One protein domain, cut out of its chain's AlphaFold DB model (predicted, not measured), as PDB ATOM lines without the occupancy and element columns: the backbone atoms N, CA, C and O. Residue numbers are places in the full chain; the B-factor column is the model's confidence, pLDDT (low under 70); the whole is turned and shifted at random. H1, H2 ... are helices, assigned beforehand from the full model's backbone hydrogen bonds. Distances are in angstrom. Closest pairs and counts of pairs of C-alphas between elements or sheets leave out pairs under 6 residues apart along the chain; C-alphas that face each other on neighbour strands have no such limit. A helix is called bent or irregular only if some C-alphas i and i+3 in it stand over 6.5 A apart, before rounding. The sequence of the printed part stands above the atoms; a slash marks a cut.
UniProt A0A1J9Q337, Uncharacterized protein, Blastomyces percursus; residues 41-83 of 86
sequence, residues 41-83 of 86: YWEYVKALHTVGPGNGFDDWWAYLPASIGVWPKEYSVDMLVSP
ATOM      1  N   TYR A  41      49.192 -11.878   4.703       88.50
ATOM      2  CA  TYR A  41      48.060 -12.602   5.290       88.50
ATOM      3  C   TYR A  41      47.169 -11.737   6.197       88.50
ATOM      4  O   TYR A  41      46.092 -12.182   6.600       88.50
ATOM      5  N   TRP A  42      47.605 -10.527   6.567       89.38
ATOM      6  CA  TRP A  42      46.933  -9.702   7.573       89.38
ATOM      7  C   TRP A  42      45.513  -9.317   7.158       89.38
ATOM      8  O   TRP A  42      44.588  -9.432   7.958       89.38
ATOM      9  N   GLU A  43      45.314  -8.932   5.896       87.19
ATOM     10  CA  GLU A  43      43.987  -8.582   5.379       87.19
ATOM     11  C   GLU A  43      43.030  -9.780   5.416       87.19
ATOM     12  O   GLU A  43      41.877  -9.635   5.820       87.19
ATOM     13  N   TYR A  44      43.521 -10.977   5.079       89.44
ATOM     14  CA  TYR A  44      42.745 -12.218   5.128       89.44
ATOM     15  C   TYR A  44      42.290 -12.560   6.552       89.44
ATOM     16  O   TYR A  44      41.110 -12.828   6.785       89.44
ATOM     17  N   VAL A  45      43.206 -12.505   7.521       89.44
ATOM     18  CA  VAL A  45      42.893 -12.800   8.925       89.44
ATOM     19  C   VAL A  45      41.909 -11.770   9.485       89.44
ATOM     20  O   VAL A  45      40.861 -12.138  10.015       89.44
ATOM     21  N   LYS A  46      42.175 -10.471   9.311       86.94
ATOM     22  CA  LYS A  46      41.296  -9.410   9.832       86.94
ATOM     23  C   LYS A  46      39.902  -9.456   9.210       86.94
ATOM     24  O   LYS A  46      38.917  -9.273   9.929       86.94
ATOM     25  N   ALA A  47      39.806  -9.756   7.916       88.44
ATOM     26  CA  ALA A  47      38.528  -9.944   7.247       88.44
ATOM     27  C   ALA A  47      37.701 -11.055   7.911       88.44
ATOM     28  O   ALA A  47      36.545 -10.827   8.253       88.44
ATOM     29  N   LEU A  48      38.283 -12.227   8.173       87.19
ATOM     30  CA  LEU A  48      37.555 -13.353   8.772       87.19
ATOM     31  C   LEU A  48      37.177 -13.132  10.246       87.19
ATOM     32  O   LEU A  48      36.143 -13.624  10.683       87.19
ATOM     33  N   HIS A  49      37.948 -12.338  10.993       83.44
ATOM     34  CA  HIS A  49      37.632 -11.986  12.386       83.44
ATOM     35  C   HIS A  49      36.553 -10.908  12.536       83.44
ATOM     36  O   HIS A  49      36.057 -10.688  13.639       83.44
ATOM     37  N   THR A  50      36.200 -10.206  11.457       77.50
ATOM     38  CA  THR A  50      35.252  -9.080  11.515       77.50
ATOM     39  C   THR A  50      33.829  -9.536  11.863       77.50
ATOM     40  O   THR A  50      33.022  -8.756  12.366       77.50
ATOM     41  N   VAL A  51      33.512 -10.810  11.620       78.12
ATOM     42  CA  VAL A  51      32.154 -11.343  11.680       78.12
ATOM     43  C   VAL A  51      32.123 -12.566  12.597       78.12
ATOM     44  O   VAL A  51      32.745 -13.581  12.310       78.12
ATOM     45  N   GLY A  52      31.414 -12.452  13.723       70.81
ATOM     46  CA  GLY A  52      31.267 -13.524  14.708       70.81
ATOM     47  C   GLY A  52      29.982 -14.346  14.523       70.81
ATOM     48  O   GLY A  52      29.030 -13.857  13.915       70.81
ATOM     49  N   PRO A  53      29.908 -15.562  15.093       68.12
ATOM     50  CA  PRO A  53      28.715 -16.402  15.016       68.12
ATOM     51  C   PRO A  53      27.461 -15.681  15.533       68.12
ATOM     52  O   PRO A  53      27.481 -15.095  16.616       68.12
ATOM     53  N   GLY A  54      26.355 -15.760  14.787       73.31
ATOM     54  CA  GLY A  54      25.048 -15.255  15.232       73.31
ATOM     55  C   GLY A  54      24.780 -13.772  14.956       73.31
ATOM     56  O   GLY A  54      23.757 -13.251  15.400       73.31
ATOM     57  N   ASN A  55      25.646 -13.092  14.202       77.88
ATOM     58  CA  ASN A  55      25.409 -11.715  13.754       77.88
ATOM     59  C   ASN A  55      24.629 -11.614  12.426       77.88
ATOM     60  O   ASN A  55      24.409 -10.508  11.939       77.88
ATOM     61  N   GLY A  56      24.198 -12.748  11.859       80.12
ATOM     62  CA  GLY A  56      23.404 -12.806  10.628       80.12
ATOM     63  C   GLY A  56      24.210 -12.666   9.334       80.12
ATOM     64  O   GLY A  56      23.606 -12.532   8.275       80.12
ATOM     65  N   PHE A  57      25.543 -12.710   9.408       82.56
ATOM     66  CA  PHE A  57      26.455 -12.586   8.266       82.56
ATOM     67  C   PHE A  57      27.343 -13.832   8.110       82.56
ATOM     68  O   PHE A  57      28.527 -13.735   7.798       82.56
ATOM     69  N   ASP A  58      26.786 -15.024   8.329       82.75
ATOM     70  CA  ASP A  58      27.542 -16.289   8.302       82.75
ATOM     71  C   ASP A  58      28.170 -16.603   6.918       82.75
ATOM     72  O   ASP A  58      29.053 -17.456   6.796       82.75
ATOM     73  N   ASP A  59      27.742 -15.901   5.864       85.88
ATOM     74  CA  ASP A  59      28.229 -15.988   4.485       85.88
ATOM     75  C   ASP A  59      29.179 -14.846   4.081       85.88
ATOM     76  O   ASP A  59      29.623 -14.799   2.933       85.88
ATOM     77  N   TRP A  60      29.544 -13.952   5.006       86.44
ATOM     78  CA  TRP A  60      30.425 -12.799   4.761       86.44
ATOM     79  C   TRP A  60      31.678 -13.147   3.945       86.44
ATOM     80  O   TRP A  60      32.039 -12.442   3.003       86.44
ATOM     81  N   TRP A  61      32.323 -14.264   4.279       84.06
ATOM     82  CA  TRP A  61      33.546 -14.733   3.633       84.06
ATOM     83  C   TRP A  61      33.382 -14.956   2.119       84.06
ATOM     84  O   TRP A  61      34.366 -14.872   1.386       84.06
ATOM     85  N   ALA A  62      32.161 -15.197   1.628       87.88
ATOM     86  CA  ALA A  62      31.871 -15.382   0.206       87.88
ATOM     87  C   ALA A  62      31.938 -14.071  -0.600       87.88
ATOM     88  O   ALA A  62      32.043 -14.107  -1.828       87.88
ATOM     89  N   TYR A  63      31.901 -12.920   0.074       86.56
ATOM     90  CA  TYR A  63      31.986 -11.593  -0.541       86.56
ATOM     91  C   TYR A  63      33.416 -11.046  -0.604       86.56
ATOM     92  O   TYR A  63      33.639  -9.956  -1.139       86.56
ATOM     93  N   LEU A  64      34.391 -11.788  -0.076       86.75
ATOM     94  CA  LEU A  64      35.786 -11.378  -0.091       86.75
ATOM     95  C   LEU A  64      36.373 -11.444  -1.507       86.75
ATOM     96  O   LEU A  64      36.203 -12.443  -2.210       86.75
ATOM     97  N   PRO A  65      37.087 -10.395  -1.953       86.31
ATOM     98  CA  PRO A  65      37.695 -10.403  -3.271       86.31
ATOM     99  C   PRO A  65      38.879 -11.372  -3.294       86.31
ATOM    100  O   PRO A  65      39.667 -11.431  -2.358       86.31
ATOM    101  N   ALA A  66      39.069 -12.074  -4.414       85.75
ATOM    102  CA  ALA A  66      40.169 -13.030  -4.579       85.75
ATOM    103  C   ALA A  66      41.575 -12.417  -4.378       85.75
ATOM    104  O   ALA A  66      42.538 -13.146  -4.159       85.75
ATOM    105  N   SER A  67      41.699 -11.086  -4.442       86.62
ATOM    106  CA  SER A  67      42.955 -10.352  -4.272       86.62
ATOM    107  C   SER A  67      43.546 -10.415  -2.863       86.62
ATOM    108  O   SER A  67      44.748 -10.221  -2.740       86.62
ATOM    109  N   ILE A  68      42.753 -10.694  -1.820       86.94
ATOM    110  CA  ILE A  68      43.274 -10.796  -0.439       86.94
ATOM    111  C   ILE A  68      44.041 -12.107  -0.183       86.94
ATOM    112  O   ILE A  68      44.674 -12.276   0.858       86.94
ATOM    113  N   GLY A  69      43.965 -13.061  -1.119       89.62
ATOM    114  CA  GLY A  69      44.576 -14.380  -0.983       89.62
ATOM    115  C   GLY A  69      43.847 -15.308  -0.006       89.62
ATOM    116  O   GLY A  69      42.769 -15.005   0.502       89.62
ATOM    117  N   VAL A  70      44.426 -16.490   0.221       89.94
ATOM    118  CA  VAL A  70      43.878 -17.527   1.109       89.94
ATOM    119  C   VAL A  70      45.010 -18.078   1.973       89.94
ATOM    120  O   VAL A  70      45.931 -18.705   1.454       89.94
ATOM    121  N   TRP A  71      44.926 -17.856   3.288       90.94
ATOM    122  CA  TRP A  71      46.005 -18.129   4.250       90.94
ATOM    123  C   TRP A  71      45.507 -18.957   5.453       90.94
ATOM    124  O   TRP A  71      45.426 -18.465   6.582       90.94
ATOM    125  N   PRO A  72      45.103 -20.227   5.244       87.69
ATOM    126  CA  PRO A  72      44.401 -21.018   6.257       87.69
ATOM    127  C   PRO A  72      45.294 -21.391   7.445       87.69
ATOM    128  O   PRO A  72      44.802 -21.556   8.562       87.69
ATOM    129  N   LYS A  73      46.609 -21.520   7.231       91.19
ATOM    130  CA  LYS A  73      47.570 -21.822   8.297       91.19
ATOM    131  C   LYS A  73      47.711 -20.628   9.235       91.19
ATOM    132  O   LYS A  73      47.618 -20.791  10.447       91.19
ATOM    133  N   GLU A  74      47.916 -19.447   8.671       88.69
ATOM    134  CA  GLU A  74      48.082 -18.188   9.389       88.69
ATOM    135  C   GLU A  74      46.807 -17.850  10.161       88.69
ATOM    136  O   GLU A  74      46.880 -17.533  11.344       88.69
ATOM    137  N   TYR A  75      45.639 -18.046   9.544       86.44
ATOM    138  CA  TYR A  75      44.350 -17.903  10.220       86.44
ATOM    139  C   TYR A  75      44.163 -18.893  11.375       86.44
ATOM    140  O   TYR A  75      43.685 -18.520  12.440       86.44
ATOM    141  N   SER A  76      44.589 -20.149  11.208       87.44
ATOM    142  CA  SER A  76      44.528 -21.140  12.293       87.44
ATOM    143  C   SER A  76      45.435 -20.754  13.465       87.44
ATOM    144  O   SER A  76      45.058 -20.927  14.620       87.44
ATOM    145  N   VAL A  77      46.627 -20.219  13.181       87.19
ATOM    146  CA  VAL A  77      47.536 -19.695  14.211       87.19
ATOM    147  C   VAL A  77      46.916 -18.488  14.910       87.19
ATOM    148  O   VAL A  77      46.949 -18.432  16.136       87.19
ATOM    149  N   ASP A  78      46.306 -17.566  14.165       85.88
ATOM    150  CA  ASP A  78      45.644 -16.396  14.746       85.88
ATOM    151  C   ASP A  78      44.474 -16.798  15.655       85.88
ATOM    152  O   ASP A  78      44.416 -16.385  16.811       85.88
ATOM    153  N   MET A  79      43.627 -17.730  15.214       84.56
ATOM    154  CA  MET A  79      42.562 -18.325  16.029       84.56
ATOM    155  C   MET A  79      43.081 -18.967  17.317       84.56
ATOM    156  O   MET A  79      42.451 -18.822  18.363       84.56
ATOM    157  N   LEU A  80      44.229 -19.649  17.267       86.56
ATOM    158  CA  LEU A  80      44.839 -20.260  18.449       86.56
ATOM    159  C   LEU A  80      45.406 -19.228  19.420       86.56
ATOM    160  O   LEU A  80      45.386 -19.481  20.619       86.56
ATOM    161  N   VAL A  81      45.918 -18.104  18.919       81.44
ATOM    162  CA  VAL A  81      46.534 -17.037  19.721       81.44
ATOM    163  C   VAL A  81      45.482 -16.066  20.264       81.44
ATOM    164  O   VAL A  81      45.631 -15.579  21.383       81.44
ATOM    165  N   SER A  82      44.398 -15.829  19.524       72.38
ATOM    166  CA  SER A  82      43.378 -14.819  19.834       72.38
ATOM    167  C   SER A  82      42.787 -14.881  21.255       72.38
ATOM    168  O   SER A  82      42.585 -13.811  21.828       72.38
ATOM    169  N   PRO A  83      42.585 -16.051  21.902       76.69
ATOM    170  CA  PRO A  83      42.078 -16.107  23.274       76.69
ATOM    171  C   PRO A  83      43.123 -15.744  24.339       76.69
ATOM    172  O   PRO A  83      42.757 -15.477  25.479       76.69
TER     173      PRO A  83
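What this domain is: This is residues 41 to 83 of the 86 residues of an uncharacterized protein of Blastomyces percursus (UniProt A0A1J9Q337). Two helices, H3 and H1, pack on each other at a steep angle, and from them the chain swings out in a wide loop through the one-turn helix H2 and comes back to H3, all in a flat body. H1 sits between H3 and H2, and residues 52 to 58, between H1 and H2, stick out from the body. The printed part has 43 residues with three named helices, in the order H1, H2, H3 along the chain, and no named strand; the class is all helix. It is only just compact, close to loose, with a radius of gyration of the C-alphas of 10.6 A, and the C-alphas span 28 by 25 by 12 A.

How they stand to each other: The longest helix is H3, residues 72 to 83. It touches H1, residues 42 to 49, with its residues 74 to 78 alone. The closest C-alphas of the two are those of Val 45 and Tyr 75, 5.5 A apart. Their lines stand at a steep tilt of 59 degrees, and the two helices run the same way. H2, residues 60 to 63, is close to H1 but not clearly touching it, with 2 pairs of C-alphas within 8 A; the closest C-alphas are those of Leu 48 and Trp 61, 6.7 A apart. H2 and H3 are apart. In H1 every pair of O of residue i and N of residue i+4 is within hydrogen-bond range, and in H3 7 of 8 are. H2 is too short for such a pair, and its one pair of O of residue i and N of residue i+3 is within range.

Where its parts are: H3 measures 17.9 A from its first to its last C-alpha, from Pro 72 at (44.401, -21.018, 6.257) to Pro 83 at (42.078, -16.107, 23.274). It is irregular, but only just: C-alphas 80 and 83 are 6.9 A apart. H1 begins with C-alpha 42 at (46.933, -9.702, 7.573) and is 10.7 A long. H2, from Trp 60 to Tyr 63, is 5.7 A long.

The domain as a whole: The two C-alphas farthest apart are those of Ser 67 and Pro 83, 28.2 A. The C-alphas of the first and last printed residues, Tyr 41 and Pro 83, are 19.3 A apart. The printed part has no cut. Both links are short but not tight, with 10 residues between H1 and H2 and 8 between H2 and H3. In the link from H1 to H2, residues 52 to 58 stand free. The mean pLDDT of the printed part is 84.4, and one residue, Pro 53, is under 70.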